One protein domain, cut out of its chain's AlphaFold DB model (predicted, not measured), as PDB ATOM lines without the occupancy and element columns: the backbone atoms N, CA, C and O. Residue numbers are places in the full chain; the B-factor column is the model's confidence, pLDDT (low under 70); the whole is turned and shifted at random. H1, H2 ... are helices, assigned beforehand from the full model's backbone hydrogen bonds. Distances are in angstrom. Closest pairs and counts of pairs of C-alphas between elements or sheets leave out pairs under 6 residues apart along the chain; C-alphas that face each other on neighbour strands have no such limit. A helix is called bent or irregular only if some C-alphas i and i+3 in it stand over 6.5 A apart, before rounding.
ATOM      1  N   TYR A 243      51.161  59.400 113.121       88.38
ATOM      2  CA  TYR A 243      51.286  60.790 112.678       88.38
ATOM      3  C   TYR A 243      52.019  61.642 113.699       88.38
ATOM      4  O   TYR A 243      52.980  62.322 113.351       88.38
ATOM      5  N   VAL A 244      51.615  61.540 114.968       90.12
ATOM      6  CA  VAL A 244      52.217  62.294 116.075       90.12
ATOM      7  C   VAL A 244      53.719  62.019 116.156       90.12
ATOM      8  O   VAL A 244      54.513  62.934 116.370       90.12
ATOM      9  N   VAL A 245      54.130  60.768 115.924       91.00
ATOM     10  CA  VAL A 245      55.547  60.379 115.906       91.00
ATOM     11  C   VAL A 245      56.284  61.015 114.725       91.00
ATOM     12  O   VAL A 245      57.352  61.599 114.913       91.00
ATOM     13  N   ILE A 246      55.726  60.934 113.515       93.25
ATOM     14  CA  ILE A 246      56.339  61.502 112.303       93.25
ATOM     15  C   ILE A 246      56.457  63.020 112.418       93.25
ATOM     16  O   ILE A 246      57.525  63.576 112.167       93.25
ATOM     17  N   GLU A 247      55.395  63.686 112.859       94.94
ATOM     18  CA  GLU A 247      55.374  65.126 113.079       94.94
ATOM     19  C   GLU A 247      56.412  65.545 114.130       94.94
ATOM     20  O   GLU A 247      57.154  66.509 113.919       94.94
ATOM     21  N   ALA A 248      56.523  64.803 115.236       94.25
ATOM     22  CA  ALA A 248      57.517  65.068 116.271       94.25
ATOM     23  C   ALA A 248      58.954  64.919 115.747       94.25
ATOM     24  O   ALA A 248      59.794  65.782 116.018       94.25
ATOM     25  N   LEU A 249      59.247  63.869 114.973       95.06
ATOM     26  CA  LEU A 249      60.566  63.663 114.362       95.06
ATOM     27  C   LEU A 249      60.891  64.759 113.347       95.06
ATOM     28  O   LEU A 249      61.983  65.332 113.387       95.06
ATOM     29  N   TYR A 250      59.930  65.098 112.488       97.12
ATOM     30  CA  TYR A 250      60.069  66.172 111.517       97.12
ATOM     31  C   TYR A 250      60.360  67.511 112.208       97.12
ATOM     32  O   TYR A 250      61.364  68.154 111.906       97.12
ATOM     33  N   LYS A 251      59.558  67.903 113.205       96.81
ATOM     34  CA  LYS A 251      59.756  69.154 113.959       96.81
ATOM     35  C   LYS A 251      61.070  69.181 114.738       96.81
ATOM     36  O   LYS A 251      61.645  70.255 114.905       96.81
ATOM     37  N   LYS A 252      61.537  68.031 115.230       96.81
ATOM     38  CA  LYS A 252      62.756  67.938 116.043       96.81
ATOM     39  C   LYS A 252      64.035  67.967 115.208       96.81
ATOM     40  O   LYS A 252      65.003  68.582 115.654       96.81
ATOM     41  N   TYR A 253      64.040  67.307 114.049       97.62
ATOM     42  CA  TYR A 253      65.261  67.071 113.275       97.62
ATOM     43  C   TYR A 253      65.256  67.711 111.880       97.62
ATOM     44  O   TYR A 253      66.318  68.087 111.406       97.62
ATOM     45  N   ILE A 254      64.108  67.861 111.214       97.62
ATOM     46  CA  ILE A 254      64.037  68.225 109.780       97.62
ATOM     47  C   ILE A 254      63.536  69.649 109.541       97.62
ATOM     48  O   ILE A 254      63.897  70.275 108.552       97.62
ATOM     49  N   CYS A 255      62.687  70.179 110.416       97.31
ATOM     50  CA  CYS A 255      62.130  71.515 110.251       97.31
ATOM     51  C   CYS A 255      63.235  72.582 110.328       97.31
ATOM     52  O   CYS A 255      64.130  72.508 111.175       97.31
ATOM     53  N   SER A 256      63.171  73.582 109.447       96.88
ATOM     54  CA  SER A 256      64.098  74.719 109.459       96.88
ATOM     55  C   SER A 256      64.063  75.436 110.815       96.88
ATOM     56  O   SER A 256      63.000  75.866 111.271       96.88
ATOM     57  N   GLY A 257      65.218  75.588 111.466       96.44
ATOM     58  CA  GLY A 257      65.328  76.192 112.796       96.44
ATOM     59  C   GLY A 257      65.033  75.242 113.961       96.44
ATOM     60  O   GLY A 257      64.888  75.705 115.099       96.44
ATOM     61  N   ALA A 258      64.935  73.932 113.718       96.38
ATOM     62  CA  ALA A 258      64.808  72.947 114.784       96.38
ATOM     63  C   ALA A 258      66.059  72.914 115.687       96.38
ATOM     64  O   ALA A 258      67.185  73.144 115.255       96.38
ATOM     65  N   ILE A 259      65.879  72.590 116.973       94.06
ATOM     66  CA  ILE A 259      66.989  72.554 117.950       94.06
ATOM     67  C   ILE A 259      68.039  71.507 117.560       94.06
ATOM     68  O   ILE A 259      69.235  71.723 117.750       94.06
ATOM     69  N   HIS A 260      67.582  70.379 117.016       96.25
ATOM     70  CA  HIS A 260      68.425  69.289 116.538       96.25
ATOM     71  C   HIS A 260      68.352  69.177 115.016       96.25
ATOM     72  O   HIS A 260      68.383  68.073 114.478       96.25
ATOM     73  N   GLU A 261      68.218  70.320 114.340       97.06
ATOM     74  CA  GLU A 261      68.187  70.398 112.886       97.06
ATOM     75  C   GLU A 261      69.385  69.664 112.274       97.06
ATOM     76  O   GLU A 261      70.545  69.996 112.538       97.06
ATOM     77  N   VAL A 262      69.098  68.647 111.464       97.19
ATOM     78  CA  VAL A 262      70.125  67.901 110.745       97.19
ATOM     79  C   VAL A 262      70.587  68.682 109.520       97.19
ATOM     80  O   VAL A 262      69.825  69.422 108.890       97.19
ATOM     81  N   ASN A 263      71.860  68.509 109.173       97.44
ATOM     82  CA  ASN A 263      72.489  69.196 108.051       97.44
ATOM     83  C   ASN A 263      72.183  68.493 106.720       97.44
ATOM     84  O   ASN A 263      73.085  67.933 106.112       97.44
ATOM     85  N   ILE A 264      70.922  68.493 106.298       97.81
ATOM     86  CA  ILE A 264      70.487  67.961 104.996       97.81
ATOM     87  C   ILE A 264      70.384  69.064 103.940       97.81
ATOM     88  O   ILE A 264      70.195  70.242 104.274       97.81
ATOM     89  N   GLY A 265      70.467  68.674 102.670       97.19
ATOM     90  CA  GLY A 265      70.323  69.550 101.519       97.19
ATOM     91  C   GLY A 265      68.991  70.301 101.507       97.19
ATOM     92  O   GLY A 265      67.959  69.819 101.979       97.19
ATOM     93  N   TYR A 266      69.014  71.509 100.939       97.25
ATOM     94  CA  TYR A 266      67.831  72.364 100.842       97.25
ATOM     95  C   TYR A 266      66.694  71.683 100.071       97.25
ATOM     96  O   TYR A 266      65.563  71.656 100.548       97.25
ATOM     97  N   ASP A 267      67.008  71.061  98.933       97.75
ATOM     98  CA  ASP A 267      66.016  70.388  98.089       97.75
ATOM     99  C   ASP A 267      65.327  69.244  98.839       97.75
ATOM    100  O   ASP A 267      64.104  69.114  98.790       97.75
ATOM    101  N   LEU A 268      66.088  68.450  99.605       97.56
ATOM    102  CA  LEU A 268      65.508  67.382 100.413       97.56
ATOM    103  C   LEU A 268      64.582  67.939 101.499       97.56
ATOM    104  O   LEU A 268      63.525  67.368 101.764       97.56
ATOM    105  N   ARG A 269      64.940  69.070 102.107       97.81
ATOM    106  CA  ARG A 269      64.090  69.716 103.108       97.81
ATOM    107  C   ARG A 269      62.761  70.178 102.526       97.81
ATOM    108  O   ARG A 269      61.731  69.904 103.132       97.81
ATOM    109  N   VAL A 270      62.777  70.788 101.341       97.31
ATOM    110  CA  VAL A 270      61.554  71.185 100.624       97.31
ATOM    111  C   VAL A 270      60.694  69.958 100.300       97.31
ATOM    112  O   VAL A 270      59.490  69.967 100.537       97.31
ATOM    113  N   ILE A 271      61.308  68.853  99.857       96.50
ATOM    114  CA  ILE A 271      60.593  67.585  99.624       96.50
ATOM    115  C   ILE A 271      59.940  67.073 100.915       96.50
ATOM    116  O   ILE A 271      58.818  66.563 100.883       96.50
ATOM    117  N   MET A 272      60.625  67.181 102.054       97.31
ATOM    118  CA  MET A 272      60.077  66.768 103.345       97.31
ATOM    119  C   MET A 272      58.955  67.696 103.823       97.31
ATOM    120  O   MET A 272      57.958  67.194 104.337       97.31
ATOM    121  N   GLU A 273      59.074  69.008 103.619       97.00
ATOM    122  CA  GLU A 273      58.017  69.997 103.882       97.00
ATOM    123  C   GLU A 273      56.743  69.669 103.088       97.00
ATOM    124  O   GLU A 273      55.664  69.547 103.675       97.00
ATOM    125  N   ASP A 274      56.876  69.418 101.783       96.19
ATOM    126  CA  ASP A 274      55.758  69.045 100.910       96.19
ATOM    127  C   ASP A 274      55.117  67.711 101.331       96.19
ATOM    128  O   ASP A 274      53.890  67.584 101.378       96.19
ATOM    129  N   ARG A 275      55.936  66.707 101.682       95.12
ATOM    130  CA  ARG A 275      55.445  65.404 102.171       95.12
ATOM    131  C   ARG A 275      54.692  65.536 103.489       95.12
ATOM    132  O   ARG A 275      53.668  64.878 103.661       95.12
ATOM    133  N   MET A 276      55.179  66.365 104.408       95.38
ATOM    134  CA  MET A 276      54.513  66.592 105.688       95.38
ATOM    135  C   MET A 276      53.180  67.316 105.517       95.38
ATOM    136  O   MET A 276      52.200  66.890 106.122       95.38
ATOM    137  N   ALA A 277      53.117  68.331 104.650       94.88
ATOM    138  CA  ALA A 277      51.868  69.021 104.333       94.88
ATOM    139  C   ALA A 277      50.825  68.066 103.723       94.88
ATOM    140  O   ALA A 277      49.653  68.095 104.095       94.88
ATOM    141  N   TRP A 278      51.257  67.170 102.829       92.56
ATOM    142  CA  TRP A 278      50.384  66.148 102.246       92.56
ATOM    143  C   TRP A 278      49.877  65.133 103.282       92.56
ATOM    144  O   TRP A 278      48.704  64.759 103.261       92.56
ATOM    145  N   ILE A 279      50.733  64.697 104.213       91.38
ATOM    146  CA  ILE A 279      50.312  63.813 105.309       91.38
ATOM    147  C   ILE A 279      49.301  64.521 106.216       91.38
ATOM    148  O   ILE A 279      48.291  63.916 106.567       91.38
ATOM    149  N   GLU A 280      49.544  65.778 106.588       91.75
ATOM    150  CA  GLU A 280      48.629  66.565 107.422       91.75
ATOM    151  C   GLU A 280      47.235  66.672 106.777       91.75
ATOM    152  O   GLU A 280      46.223  66.413 107.434       91.75
ATOM    153  N   GLU A 281      47.173  66.943 105.469       91.44
ATOM    154  CA  GLU A 281      45.917  66.979 104.705       91.44
ATOM    155  C   GLU A 281      45.173  65.633 104.755       91.44
ATOM    156  O   GLU A 281      43.976  65.589 105.058       91.44
ATOM    157  N   LEU A 282      45.886  64.521 104.545       88.81
ATOM    158  CA  LEU A 282      45.308  63.174 104.596       88.81
ATOM    159  C   LEU A 282      44.790  62.779 105.979       88.81
ATOM    160  O   LEU A 282      43.811  62.037 106.079       88.81
ATOM    161  N   PHE A 283      45.443  63.238 107.045       85.88
ATOM    162  CA  PHE A 283      45.022  62.948 108.414       85.88
ATOM    163  C   PHE A 283      43.797  63.757 108.844       85.88
ATOM    164  O   PHE A 283      43.003  63.281 109.664       85.88
ATOM    165  N   HIS A 284      43.615  64.956 108.290       86.25
ATOM    166  CA  HIS A 284      42.458  65.798 108.584       86.25
ATOM    167  C   HIS A 284      41.196  65.413 107.803       86.25
ATOM    168  O   HIS A 284      40.087  65.718 108.264       86.25
ATOM    169  N   ASP A 285      41.324  64.704 106.681       86.88
ATOM    170  CA  ASP A 285      40.167  64.207 105.941       86.88
ATOM    171  C   ASP A 285      39.529  62.983 106.630       86.88
ATOM    172  O   ASP A 285      39.966  61.834 106.519       86.88
ATOM    173  N   LYS A 286      38.421  63.231 107.343       77.12
ATOM    174  CA  LYS A 286      37.646  62.205 108.061       77.12
ATOM    175  C   LYS A 286      37.083  61.108 107.144       77.12
ATOM    176  O   LYS A 286      36.696  60.053 107.656       77.12
ATOM    177  N   HIS A 287      37.021  61.321 105.828       75.00
ATOM    178  CA  HIS A 287      36.431  60.365 104.887       75.00
ATOM    179  C   HIS A 287      37.403  59.278 104.393       75.00
ATOM    180  O   HIS A 287      36.944  58.254 103.886       75.00
ATOM    181  N   LEU A 288      38.715  59.404 104.626       69.94
ATOM    182  CA  LEU A 288      39.750  58.463 104.150       69.94
ATOM    183  C   LEU A 288      39.998  57.246 105.066       69.94
ATOM    184  O   LEU A 288      41.019  56.559 104.975       69.94
ATOM    185  N   SER A 289      39.036  56.914 105.933       61.69
ATOM    186  CA  SER A 289      39.162  55.855 106.949       61.69
ATOM    187  C   SER A 289      39.484  54.458 106.396       61.69
ATOM    188  O   SER A 289      40.039  53.634 107.127       61.69
ATOM    189  N   HIS A 290      39.190  54.195 105.119       59.84
ATOM    190  CA  HIS A 290      39.373  52.881 104.506       59.84
ATOM    191  C   HIS A 290      40.819  52.558 104.090       59.84
ATOM    192  O   HIS A 290      41.120  51.378 103.913       59.84
ATOM    193  N   ASP A 291      41.721  53.548 104.023       77.12
ATOM    194  CA  ASP A 291      43.077  53.356 103.473       77.12
ATOM    195  C   ASP A 291      44.220  53.526 104.488       77.12
ATOM    196  O   ASP A 291      45.397  53.673 104.149       77.12
ATOM    197  N   LYS A 292      43.895  53.439 105.787       80.69
ATOM    198  CA  LYS A 292      44.878  53.574 106.880       80.69
ATOM    199  C   LYS A 292      46.068  52.617 106.750       80.69
ATOM    200  O   LYS A 292      47.170  52.956 107.171       80.69
ATOM    201  N   LYS A 293      45.866  51.419 106.186       84.06
ATOM    202  CA  LYS A 293      46.940  50.431 105.990       84.06
ATOM    203  C   LYS A 293      47.934  50.860 104.913       84.06
ATOM    204  O   LYS A 293      49.136  50.709 105.132       84.06
ATOM    205  N   GLU A 294      47.462  51.382 103.782       84.25
ATOM    206  CA  GLU A 294      48.361  51.892 102.746       84.25
ATOM    207  C   GLU A 294      49.071  53.151 103.221       84.25
ATOM    208  O   GLU A 294      50.296  53.223 103.112       84.25
ATOM    209  N   LEU A 295      48.349  54.082 103.853       84.62
ATOM    210  CA  LEU A 295      48.947  55.290 104.420       84.62
ATOM    211  C   LEU A 295      50.074  54.954 105.403       84.62
ATOM    212  O   LEU A 295      51.172  55.501 105.301       84.62
ATOM    213  N   LYS A 296      49.841  53.983 106.297       85.12
ATOM    214  CA  LYS A 296      50.863  53.500 107.234       85.12
ATOM    215  C   LYS A 296      52.098  52.972 106.498       85.12
ATOM    216  O   LYS A 296      53.220  53.268 106.894       85.12
ATOM    217  N   LYS A 297      51.902  52.232 105.400       85.56
ATOM    218  CA  LYS A 297      52.993  51.686 104.580       85.56
ATOM    219  C   LYS A 297      53.847  52.783 103.938       85.56
ATOM    220  O   LYS A 297      55.065  52.641 103.912       85.56
ATOM    221  N   TRP A 298      53.230  53.855 103.449       84.19
ATOM    222  CA  TRP A 298      53.947  55.017 102.911       84.19
ATOM    223  C   TRP A 298      54.729  55.755 103.996       84.19
ATOM    224  O   TRP A 298      55.894  56.099 103.813       84.19
ATOM    225  N   CYS A 299      54.100  55.928 105.152       88.56
ATOM    226  CA  CYS A 299      54.666  56.658 106.275       88.56
ATOM    227  C   CYS A 299      55.901  55.983 106.895       88.56
ATOM    228  O   CYS A 299      56.747  56.677 107.445       88.56
ATOM    229  N   TYR A 300      56.069  54.663 106.754       86.75
ATOM    230  CA  TYR A 300      57.291  53.977 107.200       86.75
ATOM    231  C   TYR A 300      58.556  54.401 106.448       86.75
ATOM    232  O   TYR A 300      59.647  54.326 107.005       86.75
ATOM    233  N   HIS A 301      58.411  54.847 105.201       89.25
ATOM    234  CA  HIS A 301      59.529  55.185 104.318       89.25
ATOM    235  C   HIS A 301      59.674  56.696 104.114       89.25
ATOM    236  O   HIS A 301      60.428  57.142 103.249       89.25
ATOM    237  N   ILE A 302      58.943  57.515 104.882       94.06
ATOM    238  CA  ILE A 302      58.954  58.963 104.665       94.06
ATOM    239  C   ILE A 302      60.344  59.570 104.884       94.06
ATOM    240  O   ILE A 302      60.741  60.449 104.120       94.06
ATOM    241  N   PHE A 303      61.088  59.067 105.873       96.38
ATOM    242  CA  PHE A 303      62.417  59.556 106.237       96.38
ATOM    243  C   PHE A 303      63.559  58.813 105.535       96.38
ATOM    244  O   PHE A 303      64.709  59.176 105.753       96.38
ATOM    245  N   ASP A 304      63.284  57.824 104.680       95.06
ATOM    246  CA  ASP A 304      64.328  57.070 103.971       95.06
ATOM    247  C   ASP A 304      65.326  57.993 103.228       95.06
ATOM    248  O   ASP A 304      66.530  57.835 103.429       95.06
ATOM    249  N   PRO A 305      64.891  59.028 102.475       95.81
ATOM    250  CA  PRO A 305      65.833  59.949 101.827       95.81
ATOM    251  C   PRO A 305      66.696  60.749 102.815       95.81
ATOM    252  O   PRO A 305      67.863  61.022 102.551       95.81
ATOM    253  N   VAL A 306      66.140  61.102 103.980       96.38
ATOM    254  CA  VAL A 306      66.874  61.797 105.050       96.38
ATOM    255  C   VAL A 306      67.931  60.881 105.648       96.38
ATOM    256  O   VAL A 306      69.061  61.312 105.871       96.38
ATOM    257  N   VAL A 307      67.580  59.621 105.915       95.50
ATOM    258  CA  VAL A 307      68.514  58.635 106.469       95.50
ATOM    259  C   VAL A 307      69.658  58.369 105.495       95.50
ATOM    260  O   VAL A 307      70.804  58.286 105.927       95.50
ATOM    261  N   GLU A 308      69.378  58.295 104.195       94.75
ATOM    262  CA  GLU A 308      70.398  58.131 103.155       94.75
ATOM    263  C   GLU A 308      71.399  59.295 103.123       94.75
ATOM    264  O   GLU A 308      72.617  59.078 103.148       94.75
ATOM    265  N   GLU A 309      70.905  60.534 103.140       96.38
ATOM    266  CA  GLU A 309      71.774  61.713 103.165       96.38
ATOM    267  C   GLU A 309      72.567  61.794 104.478       96.38
ATOM    268  O   GLU A 309      73.780  62.012 104.467       96.38
ATOM    269  N   MET A 310      71.925  61.515 105.616       95.81
ATOM    270  CA  MET A 310      72.595  61.461 106.916       95.81
ATOM    271  C   MET A 310      73.671  60.382 106.979       95.81
ATOM    272  O   MET A 310      74.740  60.620 107.537       95.81
ATOM    273  N   PHE A 311      73.427  59.207 106.403       92.88
ATOM    274  CA  PHE A 311      74.414  58.133 106.349       92.88
ATOM    275  C   PHE A 311      75.642  58.553 105.534       92.88
ATOM    276  O   PHE A 311      76.773  58.357 105.980       92.88
ATOM    277  N   THR A 312      75.416  59.215 104.399       94.19
ATOM    278  CA  THR A 312      76.481  59.777 103.554       94.19
ATOM    279  C   THR A 312      77.281  60.842 104.310       94.19
ATOM    280  O   THR A 312      78.510  60.836 104.302       94.19
ATOM    281  N   LEU A 313      76.603  61.724 105.050       93.56
ATOM    282  CA  LEU A 313      77.250  62.751 105.872       93.56
ATOM    283  C   LEU A 313      78.021  62.173 107.061       93.56
ATOM    284  O   LEU A 313      79.012  62.768 107.485       93.56
ATOM    285  N   MET A 314      77.584  61.038 107.610       93.88
ATOM    286  CA  MET A 314      78.250  60.366 108.727       93.88
ATOM    287  C   MET A 314      79.520  59.616 108.317       93.88
ATOM    288  O   MET A 314      80.333  59.324 109.195       93.88
ATOM    289  N   GLU A 315      79.742  59.351 107.028       92.81
ATOM    290  CA  GLU A 315      80.932  58.639 106.551       92.81
ATOM    291  C   GLU A 315      82.234  59.363 106.945       92.81
ATOM    292  O   GLU A 315      83.154  58.754 107.490       92.81
ATOM    293  N   ASP A 316      82.294  60.685 106.778       91.81
ATOM    294  CA  ASP A 316      83.473  61.495 107.118       91.81
ATOM    295  C   ASP A 316      83.727  61.601 108.646       91.81
ATOM    296  O   ASP A 316      84.827  61.271 109.107       91.81
ATOM    297  N   PRO A 317      82.740  61.966 109.495       91.00
ATOM    298  CA  PRO A 317      82.847  61.830 110.945       91.00
ATOM    299  C   PRO A 317      83.246  60.427 111.398       91.00
ATOM    300  O   PRO A 317      84.060  60.310 112.314       91.00
ATOM    301  N   PHE A 318      82.729  59.377 110.760       88.88
ATOM    302  CA  PHE A 318      83.092  58.001 111.075       88.88
ATOM    303  C   PHE A 318      84.555  57.710 110.733       88.88
ATOM    304  O   PHE A 318      85.269  57.145 111.562       88.88
ATOM    305  N   LEU A 319      85.049  58.148 109.571       87.69
ATOM    306  CA  LEU A 319      86.462  58.023 109.205       87.69
ATOM    307  C   LEU A 319      87.361  58.774 110.192       87.69
ATOM    308  O   LEU A 319      88.334  58.199 110.695       87.69
ATOM    309  N   ARG A 320      87.002  60.007 110.567       89.06
ATOM    310  CA  ARG A 320      87.722  60.757 111.606       89.06
ATOM    311  C   ARG A 320      87.694  60.027 112.941       89.06
ATOM    312  O   ARG A 320      88.755  59.798 113.520       89.06
TER     313      ARG A 320
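AT A GLANCE: This is residues 243 to 320 of the 436 residues of an uncharacterized protein of Reticulomyxa filosa (UniProt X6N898). H1 and H2 lie side by side as a helical hairpin, and the chain then folds back so that H3 and H4, following each other nearly end to end, make a second row running along one side of that hairpin. The length comes from the two ends of this row: residues 314 to 320 of H4 stick out at one end, and the turn of residues 284 to 291 at the other. The printed part has 78 residues with four named helices, in the order H1, H2, H3, H4, and no named strand; the class is all helix. The whole is loose, with a radius of gyration of the C-alphas of 14.4 A, and spans 51 by 24 by 20 A.

IN THESE COORDINATES: H1 is residues 243 to 254, beginning at C-alpha 243, (51.286, 60.790, 112.678), and is 15.0 A long. It is neither bent nor irregular, but only just: C-alphas 251 and 254 are 6.1 A apart. H2, residues 266 to 284, is the longest helix, 27.3 A. H3 is residues 289 to 299, from C-alpha 289 at (39.162, 55.855, 106.949), 15.5 A; it is irregular, with C-alphas 290 and 293 8.1 A apart. H4, residues 304 to 320, measures 24.9 A and ends at C-alpha 320, (87.722, 60.757, 111.606). It has a kink of 32 degrees near residue 313 and is only just not bent, with C-alphas 313 and 316 6.5 A apart.

HOW THE PARTS SIT: H1 and H2 touch, the closest C-alphas being those of Ile 254 and Arg 269, 6.8 A apart. This hairpin has a shallow tilt of 19 degrees, opposite ways. H1 and H3 are close but not clearly touching, with the C-alphas of Ile 246 and Cys 299 closest at 7.9 A; they run the same way at a shallow tilt of 30 degrees. H2 and H3 are near each other, with 11 pairs of C-alphas within 10 A. H2 and H4 are close but not clearly touching; their closest C-alphas, of Leu 268 and Val 306, are 7.4 A apart. They run opposite ways at 38 degrees, only just a steep tilt. H1 and H4 are only just apart, 8.5 A at the closest. In H1 and H2 every O i to N i+4 pair is within hydrogen-bond range, against 5 of 7 in H3 and 11 of 13 in H4.

THE WHOLE: The two C-alphas farthest apart, those of His 287 and Arg 320, are 51.7 A apart. Without the stretches that stand free, residues 284 to 291 and 314 to 320, the body spans 33 by 22 by 19 A. The printed part has no cut. The link from H1 to H2, 11 residues, is long, while those from H2 to H3 and from H3 to H4 are tight. The mean pLDDT of the printed part is 91.3, and residues 288 to 290 are under 70.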